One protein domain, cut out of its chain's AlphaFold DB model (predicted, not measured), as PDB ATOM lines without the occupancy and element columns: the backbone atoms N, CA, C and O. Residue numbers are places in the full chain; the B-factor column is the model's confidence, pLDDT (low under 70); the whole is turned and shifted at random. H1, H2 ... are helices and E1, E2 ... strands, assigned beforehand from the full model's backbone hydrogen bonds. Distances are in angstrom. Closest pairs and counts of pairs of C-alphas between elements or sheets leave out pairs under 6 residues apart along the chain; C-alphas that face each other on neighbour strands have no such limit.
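This is residues 2 to 104 of the 107 residues of an uncharacterized protein of Chloroflexi bacterium (UniProt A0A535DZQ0). One strongly twisted sheet of five strands forms a wall, with two helices, H1 and H2, covering one face and no named helix on the other. H1 lies slantwise over E2 and E5, H2 runs along E4, and a long stretch without a named element, residues 55 to 67, leads from H2 to the edge strand E3. The printed part has 103 residues, with two named helices and five named strands in the order H1 E1 E2 H2 E3 E4 E5. The sheet's order is E1 - E2 - E5 - E4 - E3, all antiparallel, and the class is mixed, helices and strands. The whole is compact and rounded, with a radius of gyration of the C-alphas of 13.4 A and spans of 36 by 34 by 31 A.

H1, residues 2 to 12, begins at C-alpha 2 (28.439, -16.007, 29.105) and is 15.6 A long from first to last C-alpha. E1, residues 21 to 28, is 19.6 A long. E2, residues 34 to 45, measures 25.4 A and bends by 93 degrees at residue 42. H2, residues 47 to 54, begins at C-alpha 47 (28.289, 10.452, 44.387). E3 is residues 68 to 72. E4, residues 84 to 90, is 19.0 A long. E5, residues 96 to 103, is 19.5 A long and ends at C-alpha 103 (20.482, -3.175, 30.271).

In the sheet, E1 and E2 form a hairpin, with N 25 and O 38 2.8 A apart, within hydrogen-bond range. E2 and E5 are antiparallel at 158 degrees, with N 39 and O 99 at 2.8 A and, beyond the bend, N 45 and O 96 at 2.9 A. E3, E4 and E5 make a meander, each strand the antiparallel neighbour of the one before; N 87 and O 100 are 2.9 A apart, and N 88 and O 70 2.8 A. Residues 58 to 59 pair antiparallel with residues 70 to 71 of E3. The helices and the sheet make two layers, H1 and H2 being on the same face. H1 has a height over the sheet of 9.6 A and stands at 33 degrees to E2 on the local plane. H2, also at a height of 9.6 A, stands at 7 degrees to E4 on the local plane; its closest C-alphas to E3 are those of Phe 54 and Phe 72, 6.0 A apart. H1 and H2 are apart. Every O i to N i+4 pair of H1 is within hydrogen-bond range, and 3 of 4 in H2.

The C-alphas farthest apart, those of Gly 80 and Ala 93, are 36.8 A from each other. The printed part has no cut. The links from H2 to E3 and from E3 to E4 are long. The mean pLDDT of the printed part is 80.9; residues 2 to 21 and 78 to 83 are under 70.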
ATOM      1  N   THR A   2      27.137 -16.500  28.608       53.25
ATOM      2  CA  THR A   2      28.439 -16.007  29.105       53.25
ATOM      3  C   THR A   2      28.743 -14.564  28.673       53.25
ATOM      4  O   THR A   2      29.223 -13.783  29.486       53.25
ATOM      5  N   ASP A   3      28.358 -14.190  27.448       59.59
ATOM      6  CA  ASP A   3      28.619 -12.869  26.849       59.59
ATOM      7  C   ASP A   3      28.062 -11.675  27.639       59.59
ATOM      8  O   ASP A   3      28.738 -10.667  27.803       59.59
ATOM      9  N   GLU A   4      26.838 -11.768  28.164       53.47
ATOM     10  CA  GLU A   4      26.176 -10.628  28.822       53.47
ATOM     11  C   GLU A   4      26.811 -10.294  30.176       53.47
ATOM     12  O   GLU A   4      26.999  -9.127  30.513       53.47
ATOM     13  N   LEU A   5      27.180 -11.322  30.947       55.47
ATOM     14  CA  LEU A   5      27.861 -11.146  32.229       55.47
ATOM     15  C   LEU A   5      29.279 -10.598  32.021       55.47
ATOM     16  O   LEU A   5      29.761  -9.800  32.821       55.47
ATOM     17  N   GLU A   6      29.934 -11.010  30.937       58.00
ATOM     18  CA  GLU A   6      31.269 -10.547  30.573       58.00
ATOM     19  C   GLU A   6      31.248  -9.108  30.038       58.00
ATOM     20  O   GLU A   6      32.065  -8.292  30.466       58.00
ATOM     21  N   ALA A   7      30.259  -8.747  29.215       57.25
ATOM     22  CA  ALA A   7      30.018  -7.375  28.768       57.25
ATOM     23  C   ALA A   7      29.717  -6.438  29.945       57.25
ATOM     24  O   ALA A   7      30.210  -5.309  29.993       57.25
ATOM     25  N   LEU A   8      28.966  -6.923  30.932       57.12
ATOM     26  CA  LEU A   8      28.643  -6.174  32.137       57.12
ATOM     27  C   LEU A   8      29.845  -6.023  33.073       57.12
ATOM     28  O   LEU A   8      30.113  -4.934  33.578       57.12
ATOM     29  N   ARG A   9      30.612  -7.100  33.272       58.91
ATOM     30  CA  ARG A   9      31.884  -7.046  33.996       58.91
ATOM     31  C   ARG A   9      32.845  -6.081  33.303       58.91
ATOM     32  O   ARG A   9      33.487  -5.295  33.983       58.91
ATOM     33  N   SER A  10      32.870  -6.080  31.971       59.81
ATOM     34  CA  SER A  10      33.647  -5.142  31.163       59.81
ATOM     35  C   SER A  10      33.159  -3.691  31.299       59.81
ATOM     36  O   SER A  10      33.981  -2.780  31.305       59.81
ATOM     37  N   ALA A  11      31.851  -3.454  31.457       59.09
ATOM     38  CA  ALA A  11      31.296  -2.128  31.743       59.09
ATOM     39  C   ALA A  11      31.676  -1.631  33.150       59.09
ATOM     40  O   ALA A  11      32.050  -0.474  33.308       59.09
ATOM     41  N   LEU A  12      31.674  -2.518  34.152       57.62
ATOM     42  CA  LEU A  12      32.137  -2.219  35.516       57.62
ATOM     43  C   LEU A  12      33.646  -1.958  35.602       57.62
ATOM     44  O   LEU A  12      34.095  -1.254  36.504       57.62
ATOM     45  N   THR A  13      34.428  -2.527  34.683       56.50
ATOM     46  CA  THR A  13      35.882  -2.334  34.593       56.50
ATOM     47  C   THR A  13      36.291  -1.295  33.550       56.50
ATOM     48  O   THR A  13      37.484  -1.101  33.338       56.50
ATOM     49  N   ARG A  14      35.348  -0.641  32.856       54.62
ATOM     50  CA  ARG A  14      35.650   0.445  31.909       54.62
ATOM     51  C   ARG A  14      35.931   1.731  32.698       54.62
ATOM     52  O   ARG A  14      35.108   2.630  32.787       54.62
ATOM     53  N   GLY A  15      37.100   1.768  33.324       49.34
ATOM     54  CA  GLY A  15      37.644   2.872  34.113       49.34
ATOM     55  C   GLY A  15      39.012   2.478  34.677       49.34
ATOM     56  O   GLY A  15      39.323   1.290  34.730       49.34
ATOM     57  N   GLU A  16      39.836   3.451  35.078       47.53
ATOM     58  CA  GLU A  16      41.214   3.201  35.555       47.53
ATOM     59  C   GLU A  16      41.287   2.256  36.772       47.53
ATOM     60  O   GLU A  16      42.284   1.557  36.935       47.53
ATOM     61  N   GLU A  17      40.207   2.146  37.561       54.66
ATOM     62  CA  GLU A  17      40.072   1.171  38.649       54.66
ATOM     63  C   GLU A  17      38.661   0.549  38.678       54.66
ATOM     64  O   GLU A  17      37.676   1.273  38.478       54.66
ATOM     65  N   PRO A  18      38.520  -0.766  38.939       59.19
ATOM     66  CA  PRO A  18      37.220  -1.409  39.112       59.19
ATOM     67  C   PRO A  18      36.528  -0.921  40.391       59.19
ATOM     68  O   PRO A  18      37.163  -0.775  41.433       59.19
ATOM     69  N   LEU A  19      35.208  -0.723  40.341       64.81
ATOM     70  CA  LEU A  19      34.412  -0.546  41.561       64.81
ATOM     71  C   LEU A  19      34.558  -1.805  42.430       64.81
ATOM     72  O   LEU A  19      34.161  -2.897  42.013       64.81
ATOM     73  N   ALA A  20      35.135  -1.670  43.625       65.81
ATOM     74  CA  ALA A  20      35.283  -2.781  44.558       65.81
ATOM     75  C   ALA A  20      33.898  -3.231  45.057       65.81
ATOM     76  O   ALA A  20      33.273  -2.583  45.897       65.81
ATOM     77  N   GLY A  21      33.395  -4.341  44.512       66.75
ATOM     78  CA  GLY A  21      32.129  -4.946  44.919       66.75
ATOM     79  C   GLY A  21      32.324  -5.999  46.011       66.75
ATOM     80  O   GLY A  21      33.138  -6.906  45.852       66.75
ATOM     81  N   ALA A  22      31.546  -5.920  47.092       77.94
ATOM     82  CA  ALA A  22      31.410  -6.997  48.078       77.94
ATOM     83  C   ALA A  22      30.414  -8.084  47.639       77.94
ATOM     84  O   ALA A  22      30.427  -9.186  48.183       77.94
ATOM     85  N   GLY A  23      29.558  -7.798  46.654       81.75
ATOM     86  CA  GLY A  23      28.601  -8.767  46.124       81.75
ATOM     87  C   GLY A  23      28.028  -8.356  44.771       81.75
ATOM     88  O   GLY A  23      27.890  -7.169  44.480       81.75
ATOM     89  N   VAL A  24      27.690  -9.353  43.951       84.94
ATOM     90  CA  VAL A  24      27.024  -9.174  42.655       84.94
ATOM     91  C   VAL A  24      25.783 -10.059  42.623       84.94
ATOM     92  O   VAL A  24      25.880 -11.276  42.771       84.94
ATOM     93  N   GLU A  25      24.622  -9.449  42.411       88.44
ATOM     94  CA  GLU A  25      23.336 -10.127  42.266       88.44
ATOM     95  C   GLU A  25      22.790  -9.886  40.856       88.44
ATOM     96  O   GLU A  25      22.605  -8.747  40.429       88.44
ATOM     97  N   VAL A  26      22.524 -10.970  40.125       88.19
ATOM     98  CA  VAL A  26      21.941 -10.920  38.780       88.19
ATOM     99  C   VAL A  26      20.441 -11.160  38.892       88.19
ATOM    100  O   VAL A  26      20.010 -12.283  39.154       88.19
ATOM    101  N   VAL A  27      19.648 -10.115  38.671       88.56
ATOM    102  CA  VAL A  27      18.189 -10.185  38.730       88.56
ATOM    103  C   VAL A  27      17.651 -10.493  37.340       88.56
ATOM    104  O   VAL A  27      18.030  -9.862  36.353       88.56
ATOM    105  N   ARG A  28      16.772 -11.492  37.258       87.56
ATOM    106  CA  ARG A  28      16.148 -11.951  36.013       87.56
ATOM    107  C   ARG A  28      14.637 -11.784  36.076       87.56
ATOM    108  O   ARG A  28      14.035 -11.902  37.143       87.56
ATOM    109  N   ARG A  29      14.019 -11.555  34.919       86.50
ATOM    110  CA  ARG A  29      12.559 -11.556  34.765       86.50
ATOM    111  C   ARG A  29      12.020 -12.984  34.859       86.50
ATOM    112  O   ARG A  29      12.763 -13.953  34.716       86.50
ATOM    113  N   ALA A  30      10.702 -13.122  35.011       85.56
ATOM    114  CA  ALA A  30      10.031 -14.427  35.057       85.56
ATOM    115  C   ALA A  30      10.313 -15.315  33.821       85.56
ATOM    116  O   ALA A  30      10.279 -16.535  33.931       85.56
ATOM    117  N   GLY A  31      10.633 -14.711  32.668       82.69
ATOM    118  CA  GLY A  31      11.024 -15.409  31.437       82.69
ATOM    119  C   GLY A  31      12.499 -15.834  31.355       82.69
ATOM    120  O   GLY A  31      12.909 -16.380  30.339       82.69
ATOM    121  N   GLY A  32      13.312 -15.580  32.387       81.94
ATOM    122  CA  GLY A  32      14.741 -15.926  32.424       81.94
ATOM    123  C   GLY A  32      15.676 -14.888  31.789       81.94
ATOM    124  O   GLY A  32      16.894 -14.962  31.986       81.94
ATOM    125  N   GLU A  33      15.126 -13.895  31.093       83.12
ATOM    126  CA  GLU A  33      15.862 -12.730  30.593       83.12
ATOM    127  C   GLU A  33      16.505 -11.945  31.736       83.12
ATOM    128  O   GLU A  33      15.965 -11.877  32.846       83.12
ATOM    129  N   LEU A  34      17.663 -11.345  31.462       82.38
ATOM    130  CA  LEU A  34      18.289 -10.410  32.388       82.38
ATOM    131  C   LEU A  34      17.333  -9.230  32.634       82.38
ATOM    132  O   LEU A  34      16.680  -8.751  31.720       82.38
ATOM    133  N   ASP A  35      17.195  -8.784  33.875       85.94
ATOM    134  CA  ASP A  35      16.438  -7.568  34.182       85.94
ATOM    135  C   ASP A  35      17.396  -6.438  34.536       85.94
ATOM    136  O   ASP A  35      17.419  -5.392  33.896       85.94
ATOM    137  N   HIS A  36      18.231  -6.680  35.542       89.00
ATOM    138  CA  HIS A  36      19.288  -5.781  35.966       89.00
ATOM    139  C   HIS A  36      20.305  -6.544  36.815       89.00
ATOM    140  O   HIS A  36      20.059  -7.659  37.276       89.00
ATOM    141  N   VAL A  37      21.451  -5.927  37.055       88.44
ATOM    142  CA  VAL A  37      22.448  -6.435  37.996       88.44
ATOM    143  C   VAL A  37      22.656  -5.425  39.100       88.44
ATOM    144  O   VAL A  37      22.725  -4.224  38.855       88.44
ATOM    145  N   ARG A  38      22.754  -5.922  40.326       91.56
ATOM    146  CA  ARG A  38      23.028  -5.135  41.522       91.56
ATOM    147  C   ARG A  38      24.445  -5.458  41.973       91.56
ATOM    148  O   ARG A  38      24.796  -6.623  42.138       91.56
ATOM    149  N   VAL A  39      25.253  -4.429  42.169       89.50
ATOM    150  CA  VAL A  39      26.610  -4.535  42.700       89.50
ATOM    151  C   VAL A  39      26.632  -3.830  44.044       89.50
ATOM    152  O   VAL A  39      26.536  -2.606  44.109       89.50
ATOM    153  N   THR A  40      26.725  -4.604  45.120       91.00
ATOM    154  CA  THR A  40      26.927  -4.066  46.466       91.00
ATOM    155  C   THR A  40      28.381  -3.658  46.600       91.00
ATOM    156  O   THR A  40      29.271  -4.484  46.393       91.00
ATOM    157  N   LEU A  41      28.627  -2.397  46.938       88.56
ATOM    158  CA  LEU A  41      29.983  -1.888  47.106       88.56
ATOM    159  C   LEU A  41      30.571  -2.379  48.431       88.56
ATOM    160  O   LEU A  41      29.852  -2.517  49.421       88.56
ATOM    161  N   ALA A  42      31.872  -2.673  48.439       87.38
ATOM    162  CA  ALA A  42      32.576  -3.075  49.657       87.38
ATOM    163  C   ALA A  42      32.602  -1.949  50.697       87.38
ATOM    164  O   ALA A  42      32.470  -2.203  51.891       87.38
ATOM    165  N   GLU A  43      32.688  -0.710  50.220       88.31
ATOM    166  CA  GLU A  43      32.520   0.499  51.011       88.31
ATOM    167  C   GLU A  43      31.564   1.445  50.277       88.31
ATOM    168  O   GLU A  43      31.591   1.493  49.043       88.31
ATOM    169  N   PRO A  44      30.713   2.205  50.993       92.12
ATOM    170  CA  PRO A  44      29.889   3.213  50.348       92.12
ATOM    171  C   PRO A  44      30.758   4.233  49.605       92.12
ATOM    172  O   PRO A  44      31.722   4.748  50.173       92.12
ATOM    173  N   ALA A  45      30.404   4.540  48.359       91.12
ATOM    174  CA  ALA A  45      31.126   5.482  47.508       91.12
ATOM    175  C   ALA A  45      30.412   6.835  47.442       91.12
ATOM    176  O   ALA A  45      29.180   6.912  47.433       91.12
ATOM    177  N   ASP A  46      31.173   7.920  47.353       92.75
ATOM    178  CA  ASP A  46      30.592   9.249  47.194       92.75
ATOM    179  C   ASP A  46      30.023   9.438  45.786       92.75
ATOM    180  O   ASP A  46      30.575   8.966  44.790       92.75
ATOM    181  N   LEU A  47      28.913  10.175  45.683       91.38
ATOM    182  CA  LEU A  47      28.289  10.452  44.387       91.38
ATOM    183  C   LEU A  47      29.226  11.193  43.430       91.38
ATOM    184  O   LEU A  47      29.111  11.006  42.226       91.38
ATOM    185  N   GLU A  48      30.157  11.996  43.948       91.75
ATOM    186  CA  GLU A  48      31.174  12.669  43.141       91.75
ATOM    187  C   GLU A  48      32.136  11.671  42.479       91.75
ATOM    188  O   GLU A  48      32.506  11.842  41.318       91.75
ATOM    189  N   GLU A  49      32.503  10.592  43.176       89.44
ATOM    190  CA  GLU A  49      33.341   9.541  42.598       89.44
ATOM    191  C   GLU A  49      32.615   8.825  41.460       89.44
ATOM    192  O   GLU A  49      33.175   8.641  40.378       89.44
ATOM    193  N   LEU A  50      31.345   8.478  41.676       89.94
ATOM    194  CA  LEU A  50      30.521   7.886  40.629       89.94
ATOM    195  C   LEU A  50      30.284   8.862  39.473       89.94
ATOM    196  O   LEU A  50      30.276   8.437  38.320       89.94
ATOM    197  N   ALA A  51      30.161  10.162  39.751       90.94
ATOM    198  CA  ALA A  51      29.945  11.175  38.727       90.94
ATOM    199  C   ALA A  51      31.133  11.317  37.772       90.94
ATOM    200  O   ALA A  51      30.945  11.526  36.577       90.94
ATOM    201  N   ARG A  52      32.363  11.143  38.274       88.19
ATOM    202  CA  ARG A  52      33.566  11.105  37.429       88.19
ATOM    203  C   ARG A  52      33.558   9.936  36.439       88.19
ATOM    204  O   ARG A  52      34.178  10.047  35.388       88.19
ATOM    205  N   ARG A  53      32.878   8.830  36.769       85.94
ATOM    206  CA  ARG A  53      32.776   7.638  35.909       85.94
ATOM    207  C   ARG A  53      31.560   7.663  34.981       85.94
ATOM    208  O   ARG A  53      31.665   7.234  33.840       85.94
ATOM    209  N   PHE A  54      30.414   8.117  35.479       87.94
ATOM    210  CA  PHE A  54      29.112   7.937  34.826       87.94
ATOM    211  C   PHE A  54      28.409   9.253  34.467       87.94
ATOM    212  O   PHE A  54      27.255   9.235  34.045       87.94
ATOM    213  N   GLY A  55      29.081  10.389  34.660       89.62
ATOM    214  CA  GLY A  55      28.503  11.713  34.461       89.62
ATOM    215  C   GLY A  55      27.717  12.224  35.680       89.62
ATOM    216  O   GLY A  55      27.548  11.522  36.678       89.62
ATOM    217  N   PRO A  56      27.230  13.472  35.651       93.00
ATOM    218  CA  PRO A  56      26.532  14.090  36.771       93.00
ATOM    219  C   PRO A  56      25.239  13.333  37.142       93.00
ATOM    220  O   PRO A  56      24.401  13.072  36.274       93.00
ATOM    221  N   PRO A  57      25.016  13.015  38.431       94.94
ATOM    222  CA  PRO A  57      23.826  12.297  38.859       94.94
ATOM    223  C   PRO A  57      22.591  13.203  38.916       94.94
ATOM    224  O   PRO A  57      22.641  14.348  39.364       94.94
ATOM    225  N   SER A  58      21.437  12.632  38.583       95.00
ATOM    226  CA  SER A  58      20.112  13.178  38.878       95.00
ATOM    227  C   SER A  58      19.497  12.437  40.061       95.00
ATOM    228  O   SER A  58      19.306  11.220  40.024       95.00
ATOM    229  N   LEU A  59      19.174  13.157  41.135       94.25
ATOM    230  CA  LEU A  59      18.564  12.559  42.322       94.25
ATOM    231  C   LEU A  59      17.088  12.259  42.067       94.25
ATOM    232  O   LEU A  59      16.307  13.153  41.744       94.25
ATOM    233  N   LEU A  60      16.705  11.000  42.251       91.38
ATOM    234  CA  LEU A  60      15.328  10.560  42.086       91.38
ATOM    235  C   LEU A  60      14.501  10.851  43.350       91.38
ATOM    236  O   LEU A  60      15.054  10.931  44.459       91.38
ATOM    237  N   PRO A  61      13.166  10.969  43.213       89.44
ATOM    238  CA  PRO A  61      12.265  10.987  44.356       89.44
ATOM    239  C   PRO A  61      12.519   9.797  45.284       89.44
ATOM    240  O   PRO A  61      12.898   8.706  44.845       89.44
ATOM    241  N   ARG A  62      12.299  10.001  46.585       86.88
ATOM    242  CA  ARG A  62      12.410   8.909  47.556       86.88
ATOM    243  C   ARG A  62      11.406   7.815  47.208       86.88
ATOM    244  O   ARG A  62      10.256   8.092  46.876       86.88
ATOM    245  N   THR A  63      11.852   6.572  47.313       80.38
ATOM    246  CA  THR A  63      10.963   5.415  47.203       80.38
ATOM    247  C   THR A  63       9.961   5.407  48.367       80.38
ATOM    248  O   THR A  63      10.244   5.998  49.413       80.38
ATOM    249  N   PRO A  64       8.815   4.713  48.245       75.88
ATOM    250  CA  PRO A  64       7.845   4.588  49.339       75.88
ATOM    251  C   PRO A  64       8.444   4.010  50.632       75.88
ATOM    252  O   PRO A  64       8.017   4.364  51.723       75.88
ATOM    253  N   ALA A  65       9.479   3.172  50.510       78.38
ATOM    254  CA  ALA A  65      10.243   2.621  51.629       78.38
ATOM    255  C   ALA A  65      11.280   3.605  52.223       78.38
ATOM    256  O   ALA A  65      12.083   3.224  53.068       78.38
ATOM    257  N   GLY A  66      11.314   4.861  51.766       76.56
ATOM    258  CA  GLY A  66      12.229   5.906  52.236       76.56
ATOM    259  C   GLY A  66      13.619   5.892  51.591       76.56
ATOM    260  O   GLY A  66      14.366   6.857  51.756       76.56
ATOM    261  N   GLY A  67      13.958   4.857  50.816       84.81
ATOM    262  CA  GLY A  67      15.240   4.741  50.120       84.81
ATOM    263  C   GLY A  67      15.437   5.831  49.063       84.81
ATOM    264  O   GLY A  67      14.485   6.206  48.367       84.81
ATOM    265  N   ARG A  68      16.672   6.327  48.932       92.75
ATOM    266  CA  ARG A  68      17.050   7.362  47.963       92.75
ATOM    267  C   ARG A  68      17.874   6.755  46.834       92.75
ATOM    268  O   ARG A  68      18.672   5.851  47.061       92.75
ATOM    269  N   ARG A  69      17.665   7.249  45.614       94.44
ATOM    270  CA  ARG A  69      18.375   6.785  44.422       94.44
ATOM    271  C   ARG A  69      18.914   7.954  43.608       94.44
ATOM    272  O   ARG A  69      18.314   9.029  43.602       94.44
ATOM    273  N   ALA A  70      20.017   7.720  42.914       94.94
ATOM    274  CA  ALA A  70      20.562   8.603  41.895       94.94
ATOM    275  C   ALA A  70      20.565   7.876  40.547       94.94
ATOM    276  O   ALA A  70      20.892   6.695  40.490       94.94
ATOM    277  N   LEU A  71      20.177   8.571  39.484       94.25
ATOM    278  CA  LEU A  71      20.270   8.119  38.099       94.25
ATOM    279  C   LEU A  71      21.453   8.821  37.437       94.25
ATOM    280  O   LEU A  71      21.627  10.020  37.638       94.25
ATOM    281  N   PHE A  72      22.216   8.104  36.620       92.12
ATOM    282  CA  PHE A  72      23.289   8.672  35.806       92.12
ATOM    283  C   PHE A  72      22.808   8.767  34.353       92.12
ATOM    284  O   PHE A  72      22.937   7.803  33.599       92.12
ATOM    285  N   PRO A  73      22.171   9.881  33.950       89.12
ATOM    286  CA  PRO A  73      21.439   9.962  32.687       89.12
ATOM    287  C   PRO A  73      22.331   9.759  31.460       89.12
ATOM    288  O   PRO A  73      21.865   9.178  30.489       89.12
ATOM    289  N   GLU A  74      23.608  10.140  31.525       87.62
ATOM    290  CA  GLU A  74      24.576   9.959  30.430       87.62
ATOM    291  C   GLU A  74      24.883   8.486  30.121       87.62
ATOM    292  O   GLU A  74      25.424   8.170  29.069       87.62
ATOM    293  N   THR A  75      24.515   7.574  31.025       84.31
ATOM    294  CA  THR A  75      24.626   6.124  30.802       84.31
ATOM    295  C   THR A  75      23.383   5.519  30.145       84.31
ATOM    296  O   THR A  75      23.398   4.353  29.750       84.31
ATOM    297  N   SER A  76      22.302   6.299  30.031       81.06
ATOM    298  CA  SER A  76      21.075   5.863  29.363       81.06
ATOM    299  C   SER A  76      21.288   5.881  27.847       81.06
ATOM    300  O   SER A  76      21.974   6.776  27.352       81.06
ATOM    301  N   PRO A  77      20.706   4.937  27.095       71.75
ATOM    302  CA  PRO A  77      20.892   4.893  25.649       71.75
ATOM    303  C   PRO A  77      20.268   6.108  24.958       71.75
ATOM    304  O   PRO A  77      19.164   6.538  25.309       71.75
ATOM    305  N   GLY A  78      20.955   6.617  23.933       69.25
ATOM    306  CA  GLY A  78      20.334   7.434  22.893       69.25
ATOM    307  C   GLY A  78      19.472   6.595  21.941       69.25
ATOM    308  O   GLY A  78      19.411   5.365  22.037       69.25
ATOM    309  N   ASP A  79      18.801   7.254  20.995       61.28
ATOM    310  CA  ASP A  79      17.966   6.573  19.998       61.28
ATOM    311  C   ASP A  79      18.780   5.537  19.194       61.28
ATOM    312  O   ASP A  79      19.652   5.884  18.400       61.28
ATOM    313  N   GLY A  80      18.454   4.252  19.379       57.81
ATOM    314  CA  GLY A  80      19.075   3.129  18.664       57.81
ATOM    315  C   GLY A  80      20.392   2.613  19.256       57.81
ATOM    316  O   GLY A  80      21.052   1.793  18.614       57.81
ATOM    317  N   GLU A  81      20.784   3.064  20.450       64.62
ATOM    318  CA  GLU A  81      22.028   2.644  21.099       64.62
ATOM    319  C   GLU A  81      21.836   1.520  22.123       64.62
ATOM    320  O   GLU A  81      20.956   1.570  22.979       64.62
ATOM    321  N   ARG A  82      22.770   0.559  22.108       62.50
ATOM    322  CA  ARG A  82      22.952  -0.409  23.197       62.50
ATOM    323  C   ARG A  82      23.709   0.248  24.338       62.50
ATOM    324  O   ARG A  82      24.932   0.372  24.266       62.50
ATOM    325  N   ALA A  83      23.003   0.608  25.404       69.44
ATOM    326  CA  ALA A  83      23.615   1.131  26.621       69.44
ATOM    327  C   ALA A  83      23.102   0.433  27.889       69.44
ATOM    328  O   ALA A  83      22.256  -0.466  27.862       69.44
ATOM    329  N   THR A  84      23.702   0.805  29.014       81.31
ATOM    330  CA  THR A  84      23.356   0.300  30.340       81.31
ATOM    331  C   THR A  84      23.137   1.488  31.251       81.31
ATOM    332  O   THR A  84      24.102   2.120  31.678       81.31
ATOM    333  N   THR A  85      21.882   1.753  31.591       87.25
ATOM    334  CA  THR A  85      21.534   2.761  32.583       87.25
ATOM    335  C   THR A  85      22.100   2.365  33.939       87.25
ATOM    336  O   THR A  85      21.816   1.288  34.475       87.25
ATOM    337  N   VAL A  86      22.855   3.281  34.528       91.06
ATOM    338  CA  VAL A  86      23.412   3.173  35.869       91.06
ATOM    339  C   VAL A  86      22.530   3.938  36.847       91.06
ATOM    340  O   VAL A  86      22.189   5.110  36.657       91.06
ATOM    341  N   LEU A  87      22.190   3.273  37.944       93.56
ATOM    342  CA  LEU A  87      21.545   3.858  39.112       93.56
ATOM    343  C   LEU A  87      22.399   3.574  40.349       93.56
ATOM    344  O   LEU A  87      23.011   2.517  40.454       93.56
ATOM    345  N   ALA A  88      22.392   4.475  41.323       94.62
ATOM    346  CA  ALA A  88      22.936   4.221  42.652       94.62
ATOM    347  C   ALA A  88      21.814   4.218  43.691       94.62
ATOM    348  O   ALA A  88      20.995   5.139  43.726       94.62
ATOM    349  N   GLU A  89      21.780   3.207  44.554       95.19
ATOM    350  CA  GLU A  89      20.994   3.230  45.787       95.19
ATOM    351  C   GLU A  89      21.857   3.812  46.903       95.19
ATOM    352  O   GLU A  89      22.995   3.383  47.112       95.19
ATOM    353  N   LEU A  90      21.313   4.812  47.592       95.12
ATOM    354  CA  LEU A  90      22.046   5.597  48.573       95.12
ATOM    355  C   LEU A  90      21.706   5.152  49.992       95.12
ATOM    356  O   LEU A  90      20.547   4.864  50.305       95.12
ATOM    357  N   ASP A  91      22.719   5.160  50.844       92.12
ATOM    358  CA  ASP A  91      22.579   5.030  52.285       92.12
ATOM    359  C   ASP A  91      21.957   6.311  52.905       92.12
ATOM    360  O   ASP A  91      21.727   7.313  52.209       92.12
ATOM    361  N   PRO A  92      21.660   6.330  54.220       89.94
ATOM    362  CA  PRO A  92      21.130   7.520  54.890       89.94
ATOM    363  C   PRO A  92      22.060   8.745  54.865       89.94
ATOM    364  O   PRO A  92      21.572   9.867  55.008       89.94
ATOM    365  N   ALA A  93      23.370   8.549  54.685       90.94
ATOM    366  CA  ALA A  93      24.355   9.621  54.543       90.94
ATOM    367  C   ALA A  93      24.415  10.178  53.107       90.94
ATOM    368  O   ALA A  93      25.046  11.207  52.870       90.94
ATOM    369  N   GLY A  94      23.720   9.551  52.154       91.50
ATOM    370  CA  GLY A  94      23.694   9.948  50.750       91.50
ATOM    371  C   GLY A  94      24.831   9.358  49.915       91.50
ATOM    372  O   GLY A  94      25.002   9.786  48.772       91.50
ATOM    373  N   ARG A  95      25.580   8.387  50.448       94.50
ATOM    374  CA  ARG A  95      26.644   7.671  49.735       94.50
ATOM    375  C   ARG A  95      26.060   6.449  49.039       94.50
ATOM    376  O   ARG A  95      25.121   5.829  49.532       94.50
ATOM    377  N   ALA A  96      26.579   6.107  47.870       94.12
ATOM    378  CA  ALA A  96      26.134   4.945  47.119       94.12
ATOM    379  C   ALA A  96      26.596   3.662  47.809       94.12
ATOM    380  O   ALA A  96      27.788   3.453  47.981       94.12
ATOM    381  N   GLN A  97      25.659   2.790  48.172       94.31
ATOM    382  CA  GLN A  97      25.946   1.464  48.739       94.31
ATOM    383  C   GLN A  97      25.737   0.338  47.718       94.31
ATOM    384  O   GLN A  97      26.313  -0.744  47.839       94.31
ATOM    385  N   VAL A  98      24.903   0.585  46.705       93.50
ATOM    386  CA  VAL A  98      24.619  -0.358  45.622       93.50
ATOM    387  C   VAL A  98      24.608   0.397  44.304       93.50
ATOM    388  O   VAL A  98      23.950   1.432  44.191       93.50
ATOM    389  N   VAL A  99      25.286  -0.149  43.299       92.31
ATOM    390  CA  VAL A  99      25.178   0.285  41.905       92.31
ATOM    391  C   VAL A  99      24.306  -0.716  41.158       92.31
ATOM    392  O   VAL A  99      24.555  -1.918  41.185       92.31
ATOM    393  N   VAL A 100      23.259  -0.225  40.508       91.81
ATOM    394  CA  VAL A 100      22.349  -1.018  39.690       91.81
ATOM    395  C   VAL A 100      22.627  -0.721  38.227       91.81
ATOM    396  O   VAL A 100      22.566   0.427  37.797       91.81
ATOM    397  N   LEU A 101      22.912  -1.775  37.477       88.81
ATOM    398  CA  LEU A 101      23.148  -1.745  36.046       88.81
ATOM    399  C   LEU A 101      21.944  -2.353  35.347       88.81
ATOM    400  O   LEU A 101      21.692  -3.555  35.470       88.81
ATOM    401  N   ARG A 102      21.187  -1.525  34.637       86.50
ATOM    402  CA  ARG A 102      20.025  -1.970  33.879       86.50
ATOM    403  C   ARG A 102      20.369  -1.974  32.390       86.50
ATOM    404  O   ARG A 102      20.588  -0.901  31.840       86.50
ATOM    405  N   PRO A 103      20.429  -3.137  31.726       80.38
ATOM    406  CA  PRO A 103      20.482  -3.175  30.271       80.38
ATOM    407  C   PRO A 103      19.163  -2.628  29.715       80.38
ATOM    408  O   PRO A 103      18.086  -3.124  30.045       80.38
ATOM    409  N   ASP A 104      19.234  -1.592  28.888       72.00
ATOM    410  CA  ASP A 104      18.030  -0.947  28.349       72.00
ATOM    411  C   ASP A 104      17.576  -1.549  27.011       72.00
ATOM    412  O   ASP A 104      16.461  -1.286  26.566       72.00
TER     413      ASP A 104